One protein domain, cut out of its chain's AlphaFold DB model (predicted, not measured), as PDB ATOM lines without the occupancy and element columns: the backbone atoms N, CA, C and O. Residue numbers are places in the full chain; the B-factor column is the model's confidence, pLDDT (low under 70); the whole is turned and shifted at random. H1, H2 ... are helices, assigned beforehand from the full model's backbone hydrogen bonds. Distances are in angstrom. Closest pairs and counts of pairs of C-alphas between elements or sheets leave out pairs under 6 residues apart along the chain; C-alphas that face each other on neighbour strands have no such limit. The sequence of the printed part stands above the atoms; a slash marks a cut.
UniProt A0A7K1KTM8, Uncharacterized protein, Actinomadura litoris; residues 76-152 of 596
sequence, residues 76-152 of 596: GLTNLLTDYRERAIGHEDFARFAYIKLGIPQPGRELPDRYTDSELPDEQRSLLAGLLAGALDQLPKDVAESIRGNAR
ATOM      1  N   GLY A  76     -32.649  50.360 -16.715       88.94
ATOM      2  CA  GLY A  76     -33.747  50.064 -15.813       88.94
ATOM      3  C   GLY A  76     -33.696  50.864 -14.510       88.94
ATOM      4  O   GLY A  76     -34.718  51.389 -14.067       88.94
ATOM      5  N   LEU A  77     -32.517  51.025 -13.905       85.06
ATOM      6  CA  LEU A  77     -32.336  51.888 -12.737       85.06
ATOM      7  C   LEU A  77     -32.637  53.340 -13.081       85.06
ATOM      8  O   LEU A  77     -33.390  53.984 -12.360       85.06
ATOM      9  N   THR A  78     -32.112  53.835 -14.199       77.50
ATOM     10  CA  THR A  78     -32.370  55.210 -14.650       77.50
ATOM     11  C   THR A  78     -33.868  55.475 -14.785       77.50
ATOM     12  O   THR A  78     -34.368  56.483 -14.282       77.50
ATOM     13  N   ASN A  79     -34.604  54.544 -15.396       84.88
ATOM     14  CA  ASN A  79     -36.052  54.636 -15.553       84.88
ATOM     15  C   ASN A  79     -36.790  54.600 -14.208       84.88
ATOM     16  O   ASN A  79     -37.694  55.405 -13.995       84.88
ATOM     17  N   LEU A  80     -36.390  53.714 -13.291       88.44
ATOM     18  CA  LEU A  80     -36.996  53.612 -11.961       88.44
ATOM     19  C   LEU A  80     -36.807  54.906 -11.154       88.44
ATOM     20  O   LEU A  80     -37.756  55.413 -10.556       88.44
ATOM     21  N   LEU A  81     -35.589  55.455 -11.156       77.19
ATOM     22  CA  LEU A  81     -35.277  56.705 -10.459       77.19
ATOM     23  C   LEU A  81     -36.009  57.901 -11.082       77.19
ATOM     24  O   LEU A  81     -36.488  58.774 -10.359       77.19
ATOM     25  N   THR A  82     -36.120  57.927 -12.411       74.31
ATOM     26  CA  THR A  82     -36.829  58.975 -13.159       74.31
ATOM     27  C   THR A  82     -38.316  58.988 -12.823       74.31
ATOM     28  O   THR A  82     -38.841  60.036 -12.449       74.31
ATOM     29  N   ASP A  83     -38.977  57.832 -12.864       85.00
ATOM     30  CA  ASP A  83     -40.410  57.733 -12.578       85.00
ATOM     31  C   ASP A  83     -40.737  58.068 -11.121       85.00
ATOM     32  O   ASP A  83     -41.744  58.720 -10.838       85.00
ATOM     33  N   TYR A  84     -39.876  57.658 -10.187       83.31
ATOM     34  CA  TYR A  84     -40.040  58.008  -8.779       83.31
ATOM     35  C   TYR A  84     -39.895  59.517  -8.553       83.31
ATOM     36  O   TYR A  84     -40.719  60.136  -7.878       83.31
ATOM     37  N   ARG A  85     -38.897  60.140  -9.191       68.25
ATOM     38  CA  ARG A  85     -38.678  61.593  -9.158       68.25
ATOM     39  C   ARG A  85     -39.854  62.370  -9.745       68.25
ATOM     40  O   ARG A  85     -40.264  63.382  -9.180       68.25
ATOM     41  N   GLU A  86     -40.380  61.919 -10.878       71.94
ATOM     42  CA  GLU A  86     -41.494  62.563 -11.587       71.94
ATOM     43  C   GLU A  86     -42.853  62.274 -10.945       71.94
ATOM     44  O   GLU A  86     -43.878  62.765 -11.416       71.94
ATOM     45  N   ARG A  87     -42.863  61.524  -9.834       78.88
ATOM     46  CA  ARG A  87     -44.067  61.079  -9.123       78.88
ATOM     47  C   ARG A  87     -45.005  60.258 -10.009       78.88
ATOM     48  O   ARG A  87     -46.200  60.180  -9.735       78.88
ATOM     49  N   ALA A  88     -44.461  59.633 -11.052       90.50
ATOM     50  CA  ALA A  88     -45.168  58.645 -11.854       90.50
ATOM     51  C   ALA A  88     -45.406  57.356 -11.051       90.50
ATOM     52  O   ALA A  88     -46.386  56.653 -11.288       90.50
ATOM     53  N   ILE A  89     -44.543  57.080 -10.066       94.81
ATOM     54  CA  ILE A  89     -44.737  56.045  -9.046       94.81
ATOM     55  C   ILE A  89     -44.604  56.649  -7.641       94.81
ATOM     56  O   ILE A  89     -43.817  57.570  -7.416       94.81
ATOM     57  N   GLY A  90     -45.392  56.139  -6.690       87.94
ATOM     58  CA  GLY A  90     -45.342  56.563  -5.288       87.94
ATOM     59  C   GLY A  90     -44.215  55.890  -4.493       87.94
ATOM     60  O   GLY A  90     -43.571  54.958  -4.972       87.94
ATOM     61  N   HIS A  91     -44.012  56.326  -3.243       85.94
ATOM     62  CA  HIS A  91     -43.005  55.766  -2.326       85.94
ATOM     63  C   HIS A  91     -43.126  54.245  -2.140       85.94
ATOM     64  O   HIS A  91     -42.111  53.555  -2.082       85.94
ATOM     65  N   GLU A  92     -44.351  53.710  -2.096       94.31
ATOM     66  CA  GLU A  92     -44.589  52.271  -1.938       94.31
ATOM     67  C   GLU A  92     -44.142  51.479  -3.172       94.31
ATOM     68  O   GLU A  92     -43.389  50.513  -3.040       94.31
ATOM     69  N   ASP A  93     -44.581  51.882  -4.367       96.44
ATOM     70  CA  ASP A  93     -44.216  51.191  -5.607       96.44
ATOM     71  C   ASP A  93     -42.706  51.281  -5.845       96.44
ATOM     72  O   ASP A  93     -42.068  50.268  -6.134       96.44
ATOM     73  N   PHE A  94     -42.108  52.457  -5.621       94.31
ATOM     74  CA  PHE A  94     -40.659  52.613  -5.685       94.31
ATOM     75  C   PHE A  94     -39.939  51.683  -4.703       94.31
ATOM     76  O   PHE A  94     -39.020  50.977  -5.112       94.31
ATOM     77  N   ALA A  95     -40.364  51.627  -3.437       88.25
ATOM     78  CA  ALA A  95     -39.726  50.772  -2.441       88.25
ATOM     79  C   ALA A  95     -39.788  49.286  -2.835       88.25
ATOM     80  O   ALA A  95     -38.800  48.557  -2.728       88.25
ATOM     81  N   ARG A  96     -40.933  48.829  -3.352       93.56
ATOM     82  CA  ARG A  96     -41.094  47.446  -3.814       93.56
ATOM     83  C   ARG A  96     -40.216  47.148  -5.027       93.56
ATOM     84  O   ARG A  96     -39.508  46.143  -5.025       93.56
ATOM     85  N   PHE A  97     -40.202  48.023  -6.032       96.44
ATOM     86  CA  PHE A  97     -39.356  47.845  -7.215       96.44
ATOM     87  C   PHE A  97     -37.869  47.915  -6.877       96.44
ATOM     88  O   PHE A  97     -37.098  47.106  -7.384       96.44
ATOM     89  N   ALA A  98     -37.467  48.808  -5.974       87.44
ATOM     90  CA  ALA A  98     -36.098  48.891  -5.492       87.44
ATOM     91  C   ALA A  98     -35.667  47.604  -4.766       87.44
ATOM     92  O   ALA A  98     -34.582  47.102  -5.042       87.44
ATOM     93  N   TYR A  99     -36.519  47.008  -3.918       88.75
ATOM     94  CA  TYR A  99     -36.242  45.697  -3.317       88.75
ATOM     95  C   TYR A  99     -36.055  44.602  -4.372       88.75
ATOM     96  O   TYR A  99     -35.026  43.923  -4.353       88.75
ATOM     97  N   ILE A 100     -36.989  44.469  -5.325       91.50
ATOM     98  CA  ILE A 100     -36.892  43.452  -6.388       91.50
ATOM     99  C   ILE A 100     -35.596  43.640  -7.177       91.50
ATOM    100  O   ILE A 100     -34.866  42.686  -7.439       91.50
ATOM    101  N   LYS A 101     -35.268  44.892  -7.489       91.50
ATOM    102  CA  LYS A 101     -34.078  45.277  -8.235       91.50
ATOM    103  C   LYS A 101     -32.769  45.048  -7.463       91.50
ATOM    104  O   LYS A 101     -31.747  44.758  -8.073       91.50
ATOM    105  N   LEU A 102     -32.802  45.072  -6.130       82.50
ATOM    106  CA  LEU A 102     -31.705  44.631  -5.256       82.50
ATOM    107  C   LEU A 102     -31.631  43.099  -5.097       82.50
ATOM    108  O   LEU A 102     -30.781  42.598  -4.356       82.50
ATOM    109  N   GLY A 103     -32.479  42.345  -5.800       82.81
ATOM    110  CA  GLY A 103     -32.537  40.884  -5.741       82.81
ATOM    111  C   GLY A 103     -33.379  40.346  -4.585       82.81
ATOM    112  O   GLY A 103     -33.223  39.189  -4.207       82.81
ATOM    113  N   ILE A 104     -34.253  41.171  -4.003       82.12
ATOM    114  CA  ILE A 104     -35.119  40.797  -2.886       82.12
ATOM    115  C   ILE A 104     -36.572  40.736  -3.384       82.12
ATOM    116  O   ILE A 104     -37.172  41.785  -3.631       82.12
ATOM    117  N   PRO A 105     -37.163  39.537  -3.536       84.69
ATOM    118  CA  PRO A 105     -38.519  39.391  -4.053       84.69
ATOM    119  C   PRO A 105     -39.558  40.166  -3.233       84.69
ATOM    120  O   PRO A 105     -39.430  40.312  -2.018       84.69
ATOM    121  N   GLN A 106     -40.619  40.623  -3.896       89.38
ATOM    122  CA  GLN A 106     -41.787  41.230  -3.258       89.38
ATOM    123  C   GLN A 106     -43.041  40.466  -3.704       89.38
ATOM    124  O   GLN A 106     -43.366  40.487  -4.892       89.38
ATOM    125  N   PRO A 107     -43.754  39.769  -2.801       86.50
ATOM    126  CA  PRO A 107     -44.921  38.971  -3.158       86.50
ATOM    127  C   PRO A 107     -45.978  39.786  -3.908       86.50
ATOM    128  O   PRO A 107     -46.328  40.895  -3.506       86.50
ATOM    129  N   GLY A 108     -46.493  39.218  -5.000       89.81
ATOM    130  CA  GLY A 108     -47.539  39.841  -5.815       89.81
ATOM    131  C   GLY A 108     -47.080  41.046  -6.640       89.81
ATOM    132  O   GLY A 108     -47.928  41.751  -7.184       89.81
ATOM    133  N   ARG A 109     -45.770  41.305  -6.736       90.19
ATOM    134  CA  ARG A 109     -45.207  42.360  -7.582       90.19
ATOM    135  C   ARG A 109     -44.043  41.823  -8.404       90.19
ATOM    136  O   ARG A 109     -43.138  41.183  -7.880       90.19
ATOM    137  N   GLU A 110     -44.057  42.153  -9.683       92.94
ATOM    138  CA  GLU A 110     -42.943  41.929 -10.599       92.94
ATOM    139  C   GLU A 110     -42.292  43.271 -10.921       92.94
ATOM    140  O   GLU A 110     -42.944  44.314 -10.828       92.94
ATOM    141  N   LEU A 111     -41.001  43.255 -11.257       94.62
ATOM    142  CA  LEU A 111     -40.303  44.446 -11.729       94.62
ATOM    143  C   LEU A 111     -40.745  44.707 -13.178       94.62
ATOM    144  O   LEU A 111     -40.494  43.849 -14.020       94.62
ATOM    145  N   PRO A 112     -41.395  45.845 -13.489       97.38
ATOM    146  CA  PRO A 112     -41.725  46.197 -14.865       97.38
ATOM    147  C   PRO A 112     -40.496  46.122 -15.771       97.38
ATOM    148  O   PRO A 112     -39.432  46.597 -15.380       97.38
ATOM    149  N   ASP A 113     -40.660  45.621 -16.999       96.19
ATOM    150  CA  ASP A 113     -39.556  45.418 -17.955       96.19
ATOM    151  C   ASP A 113     -38.685  46.665 -18.140       96.19
ATOM    152  O   ASP A 113     -37.462  46.582 -18.221       96.19
ATOM    153  N   ARG A 114     -39.306  47.852 -18.131       96.00
ATOM    154  CA  ARG A 114     -38.598  49.133 -18.257       96.00
ATOM    155  C   ARG A 114     -37.676  49.461 -17.080       96.00
ATOM    156  O   ARG A 114     -36.866  50.369 -17.220       96.00
ATOM    157  N   TYR A 115     -37.817  48.790 -15.938       96.81
ATOM    158  CA  TYR A 115     -36.933  48.916 -14.777       96.81
ATOM    159  C   TYR A 115     -35.946  47.754 -14.658       96.81
ATOM    160  O   TYR A 115     -35.136  47.750 -13.731       96.81
ATOM    161  N   THR A 116     -35.989  46.769 -15.550       93.44
ATOM    162  CA  THR A 116     -35.118  45.593 -15.504       93.44
ATOM    163  C   THR A 116     -33.732  45.918 -16.056       93.44
ATOM    164  O   THR A 116     -33.593  46.659 -17.022       93.44
ATOM    165  N   ASP A 117     -32.701  45.352 -15.428       89.75
ATOM    166  CA  ASP A 117     -31.314  45.392 -15.894       89.75
ATOM    167  C   ASP A 117     -30.700  43.998 -15.749       89.75
ATOM    168  O   ASP A 117     -31.107  43.242 -14.865       89.75
ATOM    169  N   SER A 118     -29.726  43.656 -16.597       84.44
ATOM    170  CA  SER A 118     -29.033  42.359 -16.531       84.44
ATOM    171  C   SER A 118     -28.170  42.217 -15.279       84.44
ATOM    172  O   SER A 118     -28.035  41.122 -14.743       84.44
ATOM    173  N   GLU A 119     -27.594  43.324 -14.813       80.81
ATOM    174  CA  GLU A 119     -26.782  43.398 -13.605       80.81
ATOM    175  C   GLU A 119     -26.822  44.823 -13.049       80.81
ATOM    176  O   GLU A 119     -26.951  45.796 -13.797       80.81
ATOM    177  N   LEU A 120     -26.714  44.942 -11.729       78.06
ATOM    178  CA  LEU A 120     -26.514  46.211 -11.045       78.06
ATOM    179  C   LEU A 120     -25.155  46.192 -10.360       78.06
ATOM    180  O   LEU A 120     -24.994  45.404  -9.428       78.06
ATOM    181  N   PRO A 121     -24.226  47.073 -10.766       71.44
ATOM    182  CA  PRO A 121     -22.973  47.278 -10.050       71.44
ATOM    183  C   PRO A 121     -23.224  47.599  -8.569       71.44
ATOM    184  O   PRO A 121     -24.220  48.260  -8.243       71.44
ATOM    185  N   ASP A 122     -22.343  47.154  -7.672       53.97
ATOM    186  CA  ASP A 122     -22.490  47.285  -6.210       53.97
ATOM    187  C   ASP A 122     -22.714  48.729  -5.749       53.97
ATOM    188  O   ASP A 122     -23.429  49.007  -4.782       53.97
ATOM    189  N   GLU A 123     -22.186  49.676  -6.504       52.69
ATOM    190  CA  GLU A 123     -22.332  51.100  -6.277       52.69
ATOM    191  C   GLU A 123     -23.756  51.581  -6.576       52.69
ATOM    192  O   GLU A 123     -24.362  52.325  -5.801       52.69
ATOM    193  N   GLN A 124     -24.335  51.101  -7.680       70.69
ATOM    194  CA  GLN A 124     -25.723  51.376  -8.051       70.69
ATOM    195  C   GLN A 124     -26.692  50.677  -7.093       70.69
ATOM    196  O   GLN A 124     -27.733  51.240  -6.750       70.69
ATOM    197  N   ARG A 125     -26.325  49.485  -6.603       69.94
ATOM    198  CA  ARG A 125     -27.052  48.794  -5.530       69.94
ATOM    199  C   ARG A 125     -27.026  49.612  -4.241       69.94
ATOM    200  O   ARG A 125     -28.065  49.762  -3.610       69.94
ATOM    201  N   SER A 126     -25.881  50.179  -3.874       52.41
ATOM    202  CA  SER A 126     -25.729  50.994  -2.661       52.41
ATOM    203  C   SER A 126     -26.534  52.294  -2.737       52.41
ATOM    204  O   SER A 126     -27.268  52.622  -1.804       52.41
ATOM    205  N   LEU A 127     -26.496  52.985  -3.883       65.12
ATOM    206  CA  LEU A 127     -27.340  54.152  -4.156       65.12
ATOM    207  C   LEU A 127     -28.836  53.804  -4.060       65.12
ATOM    208  O   LEU A 127     -29.592  54.486  -3.365       65.12
ATOM    209  N   LEU A 128     -29.259  52.729  -4.733       76.75
ATOM    210  CA  LEU A 128     -30.646  52.270  -4.727       76.75
ATOM    211  C   LEU A 128     -31.102  51.845  -3.326       76.75
ATOM    212  O   LEU A 128     -32.219  52.165  -2.931       76.75
ATOM    213  N   ALA A 129     -30.245  51.167  -2.559       63.91
ATOM    214  CA  ALA A 129     -30.520  50.774  -1.179       63.91
ATOM    215  C   ALA A 129     -30.688  51.989  -0.259       63.91
ATOM    216  O   ALA A 129     -31.563  51.980   0.609       63.91
ATOM    217  N   GLY A 130     -29.900  53.045  -0.475       53.62
ATOM    218  CA  GLY A 130     -30.094  54.320   0.206       53.62
ATOM    219  C   GLY A 130     -31.460  54.923  -0.119       53.62
ATOM    220  O   GLY A 130     -32.281  55.132   0.772       53.62
ATOM    221  N   LEU A 131     -31.745  55.143  -1.403       65.94
ATOM    222  CA  LEU A 131     -33.023  55.702  -1.859       65.94
ATOM    223  C   LEU A 131     -34.236  54.902  -1.365       65.94
ATOM    224  O   LEU A 131     -35.252  55.480  -0.980       65.94
ATOM    225  N   LEU A 132     -34.127  53.572  -1.355       78.00
ATOM    226  CA  LEU A 132     -35.126  52.666  -0.799       78.00
ATOM    227  C   LEU A 132     -35.384  52.948   0.685       78.00
ATOM    228  O   LEU A 132     -36.541  53.014   1.091       78.00
ATOM    229  N   ALA A 133     -34.332  53.120   1.489       55.75
ATOM    230  CA  ALA A 133     -34.478  53.418   2.911       55.75
ATOM    231  C   ALA A 133     -35.289  54.704   3.133       55.75
ATOM    232  O   ALA A 133     -36.262  54.678   3.884       55.75
ATOM    233  N   GLY A 134     -34.976  55.775   2.401       53.16
ATOM    234  CA  GLY A 134     -35.726  57.025   2.522       53.16
ATOM    235  C   GLY A 134     -37.157  56.935   2.011       53.16
ATOM    236  O   GLY A 134     -38.057  57.504   2.619       53.16
ATOM    237  N   ALA A 135     -37.411  56.172   0.945       72.81
ATOM    238  CA  ALA A 135     -38.776  55.920   0.488       72.81
ATOM    239  C   ALA A 135     -39.612  55.175   1.539       72.81
ATOM    240  O   ALA A 135     -40.776  55.513   1.742       72.81
ATOM    241  N   LEU A 136     -39.022  54.192   2.227       68.81
ATOM    242  CA  LEU A 136     -39.691  53.454   3.300       68.81
ATOM    243  C   LEU A 136     -40.040  54.350   4.493       68.81
ATOM    244  O   LEU A 136     -41.086  54.148   5.099       68.81
ATOM    245  N   ASP A 137     -39.206  55.336   4.817       60.22
ATOM    246  CA  ASP A 137     -39.449  56.248   5.942       60.22
ATOM    247  C   ASP A 137     -40.552  57.282   5.663       60.22
ATOM    248  O   ASP A 137     -41.126  57.841   6.596       60.22
ATOM    249  N   GLN A 138     -40.902  57.502   4.392       70.56
ATOM    250  CA  GLN A 138     -42.050  58.331   4.000       70.56
ATOM    251  C   GLN A 138     -43.386  57.567   4.022       70.56
ATOM    252  O   GLN A 138     -44.443  58.161   3.801       70.56
ATOM    253  N   LEU A 139     -43.368  56.251   4.254       76.25
ATOM    254  CA  LEU A 139     -44.573  55.425   4.290       76.25
ATOM    255  C   LEU A 139     -45.150  55.323   5.709       76.25
ATOM    256  O   LEU A 139     -44.408  55.385   6.692       76.25
ATOM    257  N   PRO A 140     -46.468  55.086   5.845       92.62
ATOM    258  CA  PRO A 140     -47.041  54.634   7.106       92.62
ATOM    259  C   PRO A 140     -46.279  53.418   7.641       92.62
ATOM    260  O   PRO A 140     -45.882  52.529   6.882       92.62
ATOM    261  N   LYS A 141     -46.057  53.387   8.957       72.69
ATOM    262  CA  LYS A 141     -45.188  52.398   9.606       72.69
ATOM    263  C   LYS A 141     -45.591  50.954   9.286       72.69
ATOM    264  O   LYS A 141     -44.725  50.133   9.016       72.69
ATOM    265  N   ASP A 142     -46.885  50.663   9.279       88.31
ATOM    266  CA  ASP A 142     -47.455  49.358   8.936       88.31
ATOM    267  C   ASP A 142     -47.190  48.961   7.473       88.31
ATOM    268  O   ASP A 142     -46.862  47.807   7.190       88.31
ATOM    269  N   VAL A 143     -47.246  49.920   6.546       88.94
ATOM    270  CA  VAL A 143     -46.920  49.702   5.128       88.94
ATOM    271  C   VAL A 143     -45.424  49.435   4.957       88.94
ATOM    272  O   VAL A 143     -45.041  48.449   4.322       88.94
ATOM    273  N   ALA A 144     -44.567  50.257   5.566       77.38
ATOM    274  CA  ALA A 144     -43.119  50.063   5.534       77.38
ATOM    275  C   ALA A 144     -42.711  48.715   6.157       77.38
ATOM    276  O   ALA A 144     -41.884  47.994   5.595       77.38
ATOM    277  N   GLU A 145     -43.310  48.342   7.292       78.38
ATOM    278  CA  GLU A 145     -43.096  47.052   7.956       78.38
ATOM    279  C   GLU A 145     -43.587  45.876   7.110       78.38
ATOM    280  O   GLU A 145     -42.897  44.861   7.048       78.38
ATOM    281  N   SER A 146     -44.709  46.015   6.401       87.31
ATOM    282  CA  SER A 146     -45.193  45.004   5.454       87.31
ATOM    283  C   SER A 146     -44.197  44.784   4.312       87.31
ATOM    284  O   SER A 146     -43.800  43.650   4.035       87.31
ATOM    285  N   ILE A 147     -43.704  45.856   3.685       85.00
ATOM    286  CA  ILE A 147     -42.712  45.769   2.598       85.00
ATOM    287  C   ILE A 147     -41.395  45.152   3.106       85.00
ATOM    288  O   ILE A 147     -40.844  44.252   2.467       85.00
ATOM    289  N   ARG A 148     -40.917  45.568   4.290       79.38
ATOM    290  CA  ARG A 148     -39.711  45.013   4.939       79.38
ATOM    291  C   ARG A 148     -39.888  43.551   5.365       79.38
ATOM    292  O   ARG A 148     -38.956  42.762   5.249       79.38
ATOM    293  N   GLY A 149     -41.061  43.176   5.874       71.94
ATOM    294  CA  GLY A 149     -41.377  41.815   6.314       71.94
ATOM    295  C   GLY A 149     -41.382  40.825   5.155       71.94
ATOM    296  O   GLY A 149     -40.852  39.724   5.277       71.94
ATOM    297  N   ASN A 150     -41.877  41.272   4.005       72.69
ATOM    298  CA  ASN A 150     -41.855  40.531   2.749       72.69
ATOM    299  C   ASN A 150     -40.453  40.411   2.124       72.69
ATOM    300  O   ASN A 150     -40.229  39.542   1.290       72.69
ATOM    301  N   ALA A 151     -39.514  41.271   2.535       57.09
ATOM    302  CA  ALA A 151     -38.132  41.318   2.062       57.09
ATOM    303  C   ALA A 151     -37.167  40.399   2.841       57.09
ATOM    304  O   ALA A 151     -35.961  40.407   2.580       57.09
ATOM    305  N   ARG A 152     -37.648  39.630   3.826       51.78
ATOM    306  CA  ARG A 152     -36.789  38.700   4.572       51.78
ATOM    307  C   ARG A 152     -36.394  37.510   3.686       51.78
ATOM    308  O   ARG A 152     -37.265  36.941   3.027       51.78
TER     309      ARG A 152
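What this domain is: This is residues 76 to 152 of the 596 residues of an uncharacterized protein of Actinomadura litoris (UniProt A0A7K1KTM8). The longest helix, H3, covers H2, which is the middle one of a row of three nearly aligned helices, H1, H2 and H4. The long link from H2 to H3, residues 102 to 121, first loops out on the side of this row that H3 does not cover, and its last residues then cross over to the beginning of H3. The printed part has 77 residues with four named helices, in the order H1, H2, H3, H4, and no named strand; its class is all helix. The whole is compact and rounded, with a radius of gyration of the C-alphas of 11.4 A and spans of 31 by 27 by 23 A.

How they stand to each other: H3, residues 122 to 137, touches H2, residues 91 to 101, with 15 pairs of C-alphas within 8 A. Their closest C-alphas are those of His 91 and Ala 135, 5.1 A apart. They form a helical hairpin at a shallow tilt of 28 degrees, running opposite ways. H2 is the hub and touches the three other helices. H1, residues 76 to 85, touches H2, with the C-alphas of Tyr 84 and Phe 94 closest at 6.2 A. These two also form a helical hairpin, at a shallow tilt of 10 degrees, opposite ways. H4, residues 141 to 150, touches H2, with the C-alphas of Arg 96 and Ile 147 closest at 6.8 A. H2 and H4 run the same way at a shallow tilt of 16 degrees. The helix packing is mostly aligned, with the three touching pairs at shallow tilts. H3 and H4 are close but not clearly touching; their closest C-alphas, those of Leu 136 and Ala 144, are 5.3 A apart. Their tilt of 37 degrees is only just steep, and they run opposite ways. H1 and H3 are near each other, with 7 pairs of C-alphas within 10 A, while H1 and H4 are apart. In H1, H2, H3 and H4 every O i to N i+4 pair is within hydrogen-bond range.

Where its parts are: H3 runs 22.7 A from C-alpha 122 at (-22.490, 47.285, -6.210) to C-alpha 137. H2 is 15.0 A long from C-alpha 91 to C-alpha 101. H1 begins with C-alpha 76 at (-33.747, 50.064, -15.813) and is 14.2 A long, to C-alpha 85. H4 spans 14.1 A from C-alpha 141 to C-alpha 150 at (-41.855, 40.531, 2.749).

The domain as a whole: The two C-alphas farthest apart are those of Ser 118 and Lys 141, at 32.3 A. The printed part has no cut. The links H1 to H2 and H3 to H4 are tight, with 5 and 3 residues; the link H2 to H3 is long, with 20. The mean pLDDT of the printed part is 80.1. It is 63 for H3, and 15 printed residues are under 70, among them 129 to 131 and 151 to 152.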